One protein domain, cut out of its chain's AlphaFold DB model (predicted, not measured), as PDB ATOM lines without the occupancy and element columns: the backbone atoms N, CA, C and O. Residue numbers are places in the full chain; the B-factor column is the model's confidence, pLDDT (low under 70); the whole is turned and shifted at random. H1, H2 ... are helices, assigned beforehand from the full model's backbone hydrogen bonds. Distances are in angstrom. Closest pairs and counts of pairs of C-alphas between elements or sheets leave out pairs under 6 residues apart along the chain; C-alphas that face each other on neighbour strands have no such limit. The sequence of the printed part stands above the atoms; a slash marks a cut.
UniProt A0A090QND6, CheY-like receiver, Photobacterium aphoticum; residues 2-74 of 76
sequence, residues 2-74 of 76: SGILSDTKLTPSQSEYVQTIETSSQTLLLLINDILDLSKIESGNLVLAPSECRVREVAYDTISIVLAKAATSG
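What this domain is: This is residues 2 to 74 of the 76 residues of the protein "CheY-like receiver" of Photobacterium aphoticum (UniProt A0A090QND6). A short helix, H1, folds back on the first part of a long straight helix, H2, and a stretched link, residues 43 to 54, leads to H3, which touches neither. H2, this link and H3 make three sides of an open frame with an empty middle. The printed part has 73 residues with three named helices, H1, H2 and H3 in chain order, and no named strand: all helix. It is extended, with a radius of gyration of the C-alphas of 18.9 A and spans of 49 by 38 by 23 A.

How they stand to each other: H1, residues 2 to 6, touches H2, residues 12 to 42, through residues 15 to 22 of H2 alone; their closest C-alphas, of Ser 2 and Val 18, are 5.9 A apart. H3, residues 55 to 72, is apart from both. Every O i to N i+4 pair is within hydrogen-bond range in H1 and H2, and 13 of 14 in H3.

Where its parts are: H1 begins at C-alpha 2 (17.676, 50.440, 203.626) and is 6.1 A long from first to last C-alpha, H2 45.3 A and H3 26.5 A. H3 ends at C-alpha 72 (20.626, 71.380, 223.267).

The domain as a whole: The C-alphas farthest apart, of Thr 11 and Glu 52, are 49.5 A apart. The H1 to H2 link is tight, the H2 to H3 link long. The printed part has no cut; residue 74 is under pLDDT 70.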
ATOM      1  N   SER A   2      17.416  49.002 203.824       74.56
ATOM      2  CA  SER A   2      17.676  50.440 203.626       74.56
ATOM      3  C   SER A   2      19.161  50.804 203.701       74.56
ATOM      4  O   SER A   2      19.634  51.474 202.799       74.56
ATOM      5  N   GLY A   3      19.922  50.271 204.666       78.00
ATOM      6  CA  GLY A   3      21.374  50.511 204.740       78.00
ATOM      7  C   GLY A   3      22.157  50.175 203.459       78.00
ATOM      8  O   GLY A   3      23.008  50.948 203.053       78.00
ATOM      9  N   ILE A   4      21.807  49.090 202.755       86.31
ATOM     10  CA  ILE A   4      22.451  48.727 201.475       86.31
ATOM     11  C   ILE A   4      22.021  49.686 200.352       86.31
ATOM     12  O   ILE A   4      22.812  50.016 199.476       86.31
ATOM     13  N   LEU A   5      20.761  50.141 200.365       86.38
ATOM     14  CA  LEU A   5      20.253  51.131 199.407       86.38
ATOM     15  C   LEU A   5      20.926  52.496 199.596       86.38
ATOM     16  O   LEU A   5      21.215  53.160 198.600       86.38
ATOM     17  N   SER A   6      21.210  52.887 200.843       87.62
ATOM     18  CA  SER A   6      21.927  54.122 201.189       87.62
ATOM     19  C   SER A   6      23.337  54.190 200.599       87.62
ATOM     20  O   SER A   6      23.816  55.284 200.319       87.62
ATOM     21  N   ASP A   7      23.979  53.045 200.352       90.38
ATOM     22  CA  ASP A   7      25.326  52.970 199.769       90.38
ATOM     23  C   ASP A   7      25.337  53.135 198.233       90.38
ATOM     24  O   ASP A   7      26.392  53.114 197.593       90.38
ATOM     25  N   THR A   8      24.165  53.294 197.606       92.44
ATOM     26  CA  THR A   8      24.027  53.469 196.152       92.44
ATOM     27  C   THR A   8      23.877  54.942 195.753       92.44
ATOM     28  O   THR A   8      23.661  55.825 196.581       92.44
ATOM     29  N   LYS A   9      23.980  55.249 194.452       93.56
ATOM     30  CA  LYS A   9      23.659  56.595 193.951       93.56
ATOM     31  C   LYS A   9      22.146  56.811 193.970       93.56
ATOM     32  O   LYS A   9      21.442  56.266 193.124       93.56
ATOM     33  N   LEU A  10      21.684  57.654 194.888       95.19
ATOM     34  CA  LEU A  10      20.278  58.022 195.047       95.19
ATOM     35  C   LEU A  10      20.017  59.447 194.550       95.19
ATOM     36  O   LEU A  10      20.859  60.338 194.678       95.19
ATOM     37  N   THR A  11      18.826  59.680 194.003       97.06
ATOM     38  CA  THR A  11      18.311  61.044 193.821       97.06
ATOM     39  C   THR A  11      17.905  61.648 195.176       97.06
ATOM     40  O   THR A  11      17.697  60.898 196.134       97.06
ATOM     41  N   PRO A  12      17.729  62.981 195.290       95.75
ATOM     42  CA  PRO A  12      17.327  63.609 196.552       95.75
ATOM     43  C   PRO A  12      16.049  63.010 197.160       95.75
ATOM     44  O   PRO A  12      16.038  62.659 198.336       95.75
ATOM     45  N   SER A  13      15.005  62.795 196.353       96.06
ATOM     46  CA  SER A  13      13.750  62.194 196.827       96.06
ATOM     47  C   SER A  13      13.913  60.728 197.242       96.06
ATOM     48  O   SER A  13      13.310  60.290 198.214       96.06
ATOM     49  N   GLN A  14      14.754  59.958 196.540       96.31
ATOM     50  CA  GLN A  14      15.056  58.581 196.942       96.31
ATOM     51  C   GLN A  14      15.819  58.538 198.269       96.31
ATOM     52  O   GLN A  14      15.523  57.691 199.106       96.31
ATOM     53  N   SER A  15      16.761  59.461 198.478       94.56
ATOM     54  CA  SER A  15      17.483  59.585 199.746       94.56
ATOM     55  C   SER A  15      16.541  59.908 200.903       94.56
ATOM     56  O   SER A  15      16.683  59.331 201.978       94.56
ATOM     57  N   GLU A  16      15.564  60.791 200.689       95.44
ATOM     58  CA  GLU A  16      14.547  61.115 201.692       95.44
ATOM     59  C   GLU A  16      13.706  59.882 202.052       95.44
ATOM     60  O   GLU A  16      13.571  59.552 203.228       95.44
ATOM     61  N   TYR A  17      13.233  59.126 201.055       95.38
ATOM     62  CA  TYR A  17      12.495  57.884 201.304       95.38
ATOM     63  C   TYR A  17      13.323  56.847 202.061       95.38
ATOM     64  O   TYR A  17      12.818  56.228 202.996       95.38
ATOM     65  N   VAL A  18      14.593  56.661 201.692       95.19
ATOM     66  CA  VAL A  18      15.488  55.731 202.392       95.19
ATOM     67  C   VAL A  18      15.702  56.172 203.843       95.19
ATOM     68  O   VAL A  18      15.622  55.335 204.741       95.19
ATOM     69  N   GLN A  19      15.870  57.473 204.096       94.12
ATOM     70  CA  GLN A  19      15.991  58.025 205.448       94.12
ATOM     71  C   GLN A  19      14.721  57.796 206.279       94.12
ATOM     72  O   GLN A  19      14.805  57.422 207.454       94.12
ATOM     73  N   THR A  20      13.540  57.998 205.687       95.19
ATOM     74  CA  THR A  20      12.263  57.718 206.354       95.19
ATOM     75  C   THR A  20      12.145  56.236 206.691       95.19
ATOM     76  O   THR A  20      11.855  55.903 207.837       95.19
ATOM     77  N   ILE A  21      12.429  55.345 205.734       95.56
ATOM     78  CA  ILE A  21      12.389  53.893 205.950       95.56
ATOM     79  C   ILE A  21      13.333  53.490 207.081       95.56
ATOM     80  O   ILE A  21      12.921  52.731 207.956       95.56
ATOM     81  N   GLU A  22      14.567  53.996 207.094       94.06
ATOM     82  CA  GLU A  22      15.551  53.693 208.138       94.06
ATOM     83  C   GLU A  22      15.042  54.123 209.517       94.06
ATOM     84  O   GLU A  22      14.979  53.319 210.448       94.06
ATOM     85  N   THR A  23      14.584  55.371 209.629       94.38
ATOM     86  CA  THR A  23      14.102  55.938 210.896       94.38
ATOM     87  C   THR A  23      12.872  55.186 211.415       94.38
ATOM     88  O   THR A  23      12.790  54.845 212.599       94.38
ATOM     89  N   SER A  24      11.918  54.878 210.533       96.12
ATOM     90  CA  SER A  24      10.718  54.114 210.881       96.12
ATOM     91  C   SER A  24      11.043  52.669 211.254       96.12
ATOM     92  O   SER A  24      10.479  52.156 212.218       96.12
ATOM     93  N   SER A  25      11.969  52.024 210.543       95.75
ATOM     94  CA  SER A  25      12.382  50.644 210.829       95.75
ATOM     95  C   SER A  25      13.095  50.546 212.174       95.75
ATOM     96  O   SER A  25      12.793  49.647 212.956       95.75
ATOM     97  N   GLN A  26      13.979  51.501 212.484       95.31
ATOM     98  CA  GLN A  26      14.653  51.573 213.780       95.31
ATOM     99  C   GLN A  26      13.647  51.780 214.919       95.31
ATOM    100  O   GLN A  26      13.725  51.107 215.945       95.31
ATOM    101  N   THR A  27      12.673  52.672 214.724       96.44
ATOM    102  CA  THR A  27      11.600  52.914 215.703       96.44
ATOM    103  C   THR A  27      10.754  51.658 215.921       96.44
ATOM    104  O   THR A  27      10.495  51.276 217.058       96.44
ATOM    105  N   LEU A  28      10.355  50.980 214.843       97.81
ATOM    106  CA  LEU A  28       9.572  49.751 214.926       97.81
ATOM    107  C   LEU A  28      10.347  48.628 215.626       97.81
ATOM    108  O   LEU A  28       9.774  47.913 216.440       97.81
ATOM    109  N   LEU A  29      11.643  48.486 215.338       97.44
ATOM    110  CA  LEU A  29      12.488  47.482 215.977       97.44
ATOM    111  C   LEU A  29      12.613  47.721 217.487       97.44
ATOM    112  O   LEU A  29      12.538  46.764 218.253       97.44
ATOM    113  N   LEU A  30      12.757  48.981 217.916       97.38
ATOM    114  CA  LEU A  30      12.741  49.340 219.337       97.38
ATOM    115  C   LEU A  30      11.423  48.919 219.996       97.38
ATOM    116  O   LEU A  30      11.449  48.203 220.988       97.38
ATOM    117  N   LEU A  31      10.283  49.257 219.387       98.00
ATOM    118  CA  LEU A  31       8.966  48.881 219.915       98.00
ATOM    119  C   LEU A  31       8.769  47.363 219.996       98.00
ATOM    120  O   LEU A  31       8.203  46.860 220.964       98.00
ATOM    121  N   ILE A  32       9.233  46.618 218.990       98.19
ATOM    122  CA  ILE A  32       9.185  45.152 219.008       98.19
ATOM    123  C   ILE A  32      10.017  44.609 220.173       98.19
ATOM    124  O   ILE A  32       9.543  43.733 220.894       98.19
ATOM    125  N   ASN A  33      11.231  45.129 220.377       96.62
ATOM    126  CA  ASN A  33      12.084  44.711 221.489       96.62
ATOM    127  C   ASN A  33      11.439  45.024 222.845       96.62
ATOM    128  O   ASN A  33      11.396  44.138 223.693       96.62
ATOM    129  N   ASP A  34      10.847  46.209 223.010       96.75
ATOM    130  CA  ASP A  34      10.151  46.596 224.242       96.75
ATOM    131  C   ASP A  34       8.984  45.641 224.559       96.75
ATOM    132  O   ASP A  34       8.828  45.192 225.696       96.75
ATOM    133  N   ILE A  35       8.187  45.266 223.549       97.31
ATOM    134  CA  ILE A  35       7.086  44.302 223.704       97.31
ATOM    135  C   ILE A  35       7.616  42.915 224.083       97.31
ATOM    136  O   ILE A  35       7.046  42.242 224.949       97.31
ATOM    137  N   LEU A  36       8.696  42.463 223.440       95.94
ATOM    138  CA  LEU A  36       9.304  41.166 223.733       95.94
ATOM    139  C   LEU A  36       9.890  41.126 225.145       95.94
ATOM    140  O   LEU A  36       9.736  40.122 225.840       95.94
ATOM    141  N   ASP A  37      10.541  42.198 225.583       94.50
ATOM    142  CA  ASP A  37      11.122  42.284 226.917       94.50
ATOM    143  C   ASP A  37      10.040  42.360 227.996       94.50
ATOM    144  O   ASP A  37      10.126  41.627 228.985       94.50
ATOM    145  N   LEU A  38       8.960  43.114 227.767       96.00
ATOM    146  CA  LEU A  38       7.783  43.085 228.637       96.00
ATOM    147  C   LEU A  38       7.194  41.670 228.731       96.00
ATOM    148  O   LEU A  38       6.952  41.169 229.828       96.00
ATOM    149  N   SER A  39       7.058  40.977 227.598       96.50
ATOM    150  CA  SER A  39       6.540  39.603 227.558       96.50
ATOM    151  C   SER A  39       7.418  38.623 228.351       96.50
ATOM    152  O   SER A  39       6.903  37.724 229.023       96.50
ATOM    153  N   LYS A  40       8.750  38.779 228.318       95.12
ATOM    154  CA  LYS A  40       9.674  37.972 229.140       95.12
ATOM    155  C   LYS A  40       9.485  38.245 230.630       95.12
ATOM    156  O   LYS A  40       9.527  37.302 231.416       95.12
ATOM    157  N   ILE A  41       9.270  39.504 231.014       94.75
ATOM    158  CA  ILE A  41       9.012  39.892 232.407       94.75
ATOM    159  C   ILE A  41       7.703  39.264 232.897       94.75
ATOM    160  O   ILE A  41       7.701  38.574 233.913       94.75
ATOM    161  N   GLU A  42       6.608  39.446 232.156       95.44
ATOM    162  CA  GLU A  42       5.270  38.982 232.554       95.44
ATOM    163  C   GLU A  42       5.154  37.456 232.601       95.44
ATOM    164  O   GLU A  42       4.485  36.904 233.472       95.44
ATOM    165  N   SER A  43       5.843  36.756 231.697       96.81
ATOM    166  CA  SER A  43       5.887  35.291 231.695       96.81
ATOM    167  C   SER A  43       6.859  34.696 232.723       96.81
ATOM    168  O   SER A  43       6.940  33.474 232.836       96.81
ATOM    169  N   GLY A  44       7.607  35.527 233.461       92.81
ATOM    170  CA  GLY A  44       8.627  35.080 234.416       92.81
ATOM    171  C   GLY A  44       9.890  34.500 233.765       92.81
ATOM    172  O   GLY A  44      10.709  33.894 234.450       92.81
ATOM    173  N   ASN A  45      10.065  34.690 232.455       94.00
ATOM    174  CA  ASN A  45      11.199  34.190 231.673       94.00
ATOM    175  C   ASN A  45      12.369  35.190 231.581       94.00
ATOM    176  O   ASN A  45      13.314  34.965 230.822       94.00
ATOM    177  N   LEU A  46      12.323  36.310 232.312       93.31
ATOM    178  CA  LEU A  46      13.444  37.244 232.379       93.31
ATOM    179  C   LEU A  46      14.614  36.608 233.143       93.31
ATOM    180  O   LEU A  46      14.525  36.343 234.340       93.31
ATOM    181  N   VAL A  47      15.745  36.433 232.458       90.38
ATOM    182  CA  VAL A  47      16.997  35.973 233.067       90.38
ATOM    183  C   VAL A  47      17.895  37.178 233.320       90.38
ATOM    184  O   VAL A  47      18.287  37.876 232.385       90.38
ATOM    185  N   LEU A  48      18.235  37.422 234.586       90.62
ATOM    186  CA  LEU A  48      19.230  38.429 234.945       90.62
ATOM    187  C   LEU A  48      20.638  37.892 234.671       90.62
ATOM    188  O   LEU A  48      20.930  36.733 234.955       90.62
ATOM    189  N   ALA A  49      21.516  38.761 234.173       91.50
ATOM    190  CA  ALA A  49      22.938  38.487 233.991       91.50
ATOM    191  C   ALA A  49      23.756  39.387 234.938       91.50
ATOM    192  O   ALA A  49      24.134  40.497 234.554       91.50
ATOM    193  N   PRO A  50      23.991  38.964 236.195       93.25
ATOM    194  CA  PRO A  50      24.769  39.747 237.146       93.25
ATOM    195  C   PRO A  50      26.196  39.957 236.640       93.25
ATOM    196  O   PRO A  50      26.831  39.032 236.136       93.25
ATOM    197  N   SER A  51      26.711  41.168 236.809       94.06
ATOM    198  CA  SER A  51      28.097  41.519 236.505       94.06
ATOM    199  C   SER A  51      28.602  42.552 237.508       94.06
ATOM    200  O   SER A  51      27.812  43.287 238.106       94.06
ATOM    201  N   GLU A  52      29.916  42.591 237.727       96.12
ATOM    202  CA  GLU A  52      30.524  43.649 238.530       96.12
ATOM    203  C   GLU A  52      30.394  44.986 237.798       96.12
ATOM    204  O   GLU A  52      30.749  45.103 236.626       96.12
ATOM    205  N   CYS A  53      29.901  46.012 238.492       94.69
ATOM    206  CA  CYS A  53      29.818  47.354 237.936       94.69
ATOM    207  C   CYS A  53      30.298  48.405 238.939       94.69
ATOM    208  O   CYS A  53      30.090  48.314 240.152       94.69
ATOM    209  N   ARG A  54      30.947  49.451 238.421       96.62
ATOM    210  CA  ARG A  54      31.343  50.615 239.212       96.62
ATOM    211  C   ARG A  54      30.212  51.629 239.159       96.62
ATOM    212  O   ARG A  54      30.144  52.441 238.245       96.62
ATOM    213  N   VAL A  55      29.342  51.606 240.168       96.06
ATOM    214  CA  VAL A  55      28.136  52.459 240.253       96.06
ATOM    215  C   VAL A  55      28.431  53.938 239.968       96.06
ATOM    216  O   VAL A  55      27.660  54.599 239.281       96.06
ATOM    217  N   ARG A  56      29.570  54.456 240.452       97.06
ATOM    218  CA  ARG A  56      30.004  55.840 240.197       97.06
ATOM    219  C   ARG A  56      30.180  56.143 238.706       97.06
ATOM    220  O   ARG A  56      29.825  57.237 238.286       97.06
ATOM    221  N   GLU A  57      30.737  55.209 237.944       96.88
ATOM    222  CA  GLU A  57      30.981  55.385 236.507       96.88
ATOM    223  C   GLU A  57      29.669  55.314 235.737       96.88
ATOM    224  O   GLU A  57      29.349  56.244 235.011       96.88
ATOM    225  N   VAL A  58      28.832  54.312 236.027       95.62
ATOM    226  CA  VAL A  58      27.496  54.186 235.420       95.62
ATOM    227  C   VAL A  58      26.659  55.452 235.645       95.62
ATOM    228  O   VAL A  58      26.020  55.958 234.722       95.62
ATOM    229  N   ALA A  59      26.681  55.998 236.865       96.62
ATOM    230  CA  ALA A  59      25.983  57.240 237.179       96.62
ATOM    231  C   ALA A  59      26.555  58.439 236.405       96.62
ATOM    232  O   ALA A  59      25.789  59.236 235.862       96.62
ATOM    233  N   TYR A  60      27.883  58.563 236.332       97.00
ATOM    234  CA  TYR A  60      28.545  59.643 235.599       97.00
ATOM    235  C   TYR A  60      28.242  59.594 234.095       97.00
ATOM    236  O   TYR A  60      27.898  60.623 233.511       97.00
ATOM    237  N   ASP A  61      28.300  58.410 233.486       95.38
ATOM    238  CA  ASP A  61      28.017  58.209 232.062       95.38
ATOM    239  C   ASP A  61      26.561  58.558 231.743       95.38
ATOM    240  O   ASP A  61      26.276  59.293 230.794       95.38
ATOM    241  N   THR A  62      25.637  58.119 232.601       95.25
ATOM    242  CA  THR A  62      24.209  58.432 232.468       95.25
ATOM    243  C   THR A  62      23.965  59.943 232.519       95.25
ATOM    244  O   THR A  62      23.283  60.494 231.654       95.25
ATOM    245  N   ILE A  63      24.549  60.636 233.502       95.88
ATOM    246  CA  ILE A  63      24.408  62.092 233.652       95.88
ATOM    247  C   ILE A  63      25.015  62.823 232.452       95.88
ATOM    248  O   ILE A  63      24.399  63.752 231.931       95.88
ATOM    249  N   SER A  64      26.186  62.391 231.985       94.56
ATOM    250  CA  SER A  64      26.877  62.989 230.838       94.56
ATOM    251  C   SER A  64      26.012  62.972 229.574       94.56
ATOM    252  O   SER A  64      25.885  63.994 228.896       94.56
ATOM    253  N   ILE A  65      25.348  61.844 229.295       92.88
ATOM    254  CA  ILE A  65      24.446  61.696 228.143       92.88
ATOM    255  C   ILE A  65      23.222  62.613 228.278       92.88
ATOM    256  O   ILE A  65      22.840  63.300 227.325       92.88
ATOM    257  N   VAL A  66      22.603  62.653 229.461       92.88
ATOM    258  CA  VAL A  66      21.394  63.457 229.697       92.88
ATOM    259  C   VAL A  66      21.698  64.955 229.634       92.88
ATOM    260  O   VAL A  66      20.945  65.696 228.999       92.88
ATOM    261  N   LEU A  67      22.807  65.410 230.226       93.19
ATOM    262  CA  LEU A  67      23.216  66.819 230.205       93.19
ATOM    263  C   LEU A  67      23.500  67.318 228.789       93.19
ATOM    264  O   LEU A  67      23.070  68.418 228.443       93.19
ATOM    265  N   ALA A  68      24.161  66.509 227.955       90.19
ATOM    266  CA  ALA A  68      24.405  66.857 226.558       90.19
ATOM    267  C   ALA A  68      23.090  67.139 225.809       90.19
ATOM    268  O   ALA A  68      22.980  68.134 225.094       90.19
ATOM    269  N   LYS A  69      22.060  66.312 226.035       88.00
ATOM    270  CA  LYS A  69      20.732  66.494 225.433       88.00
ATOM    271  C   LYS A  69      19.957  67.664 226.047       88.00
ATOM    272  O   LYS A  69      19.264  68.381 225.324       88.00
ATOM    273  N   ALA A  70      20.059  67.877 227.358       89.00
ATOM    274  CA  ALA A  70      19.401  68.988 228.047       89.00
ATOM    275  C   ALA A  70      19.927  70.347 227.558       89.00
ATOM    276  O   ALA A  70      19.130  71.228 227.233       89.00
ATOM    277  N   ALA A  71      21.250  70.475 227.398       86.50
ATOM    278  CA  ALA A  71      21.904  71.684 226.900       86.50
ATOM    279  C   ALA A  71      21.430  72.086 225.492       86.50
ATOM    280  O   ALA A  71      21.284  73.270 225.203       86.50
ATOM    281  N   THR A  72      21.140  71.115 224.621       85.31
ATOM    282  CA  THR A  72      20.626  71.380 223.267       85.31
ATOM    283  C   THR A  72      19.116  71.613 223.210       85.31
ATOM    284  O   THR A  72      18.624  72.159 222.230       85.31
ATOM    285  N   SER A  73      18.366  71.188 224.234       74.38
ATOM    286  CA  SER A  73      16.892  71.185 224.221       74.38
ATOM    287  C   SER A  73      16.263  72.426 224.875       74.38
ATOM    288  O   SER A  73      15.043  72.480 225.002       74.38
ATOM    289  N   GLY A  74      17.063  73.412 225.306       65.56
ATOM    290  CA  GLY A  74      16.575  74.671 225.894       65.56
ATOM    291  C   GLY A  74      16.030  74.559 227.323       65.56
ATOM    292  O   GLY A  74      15.337  75.465 227.776       65.56
TER     293      GLY A  74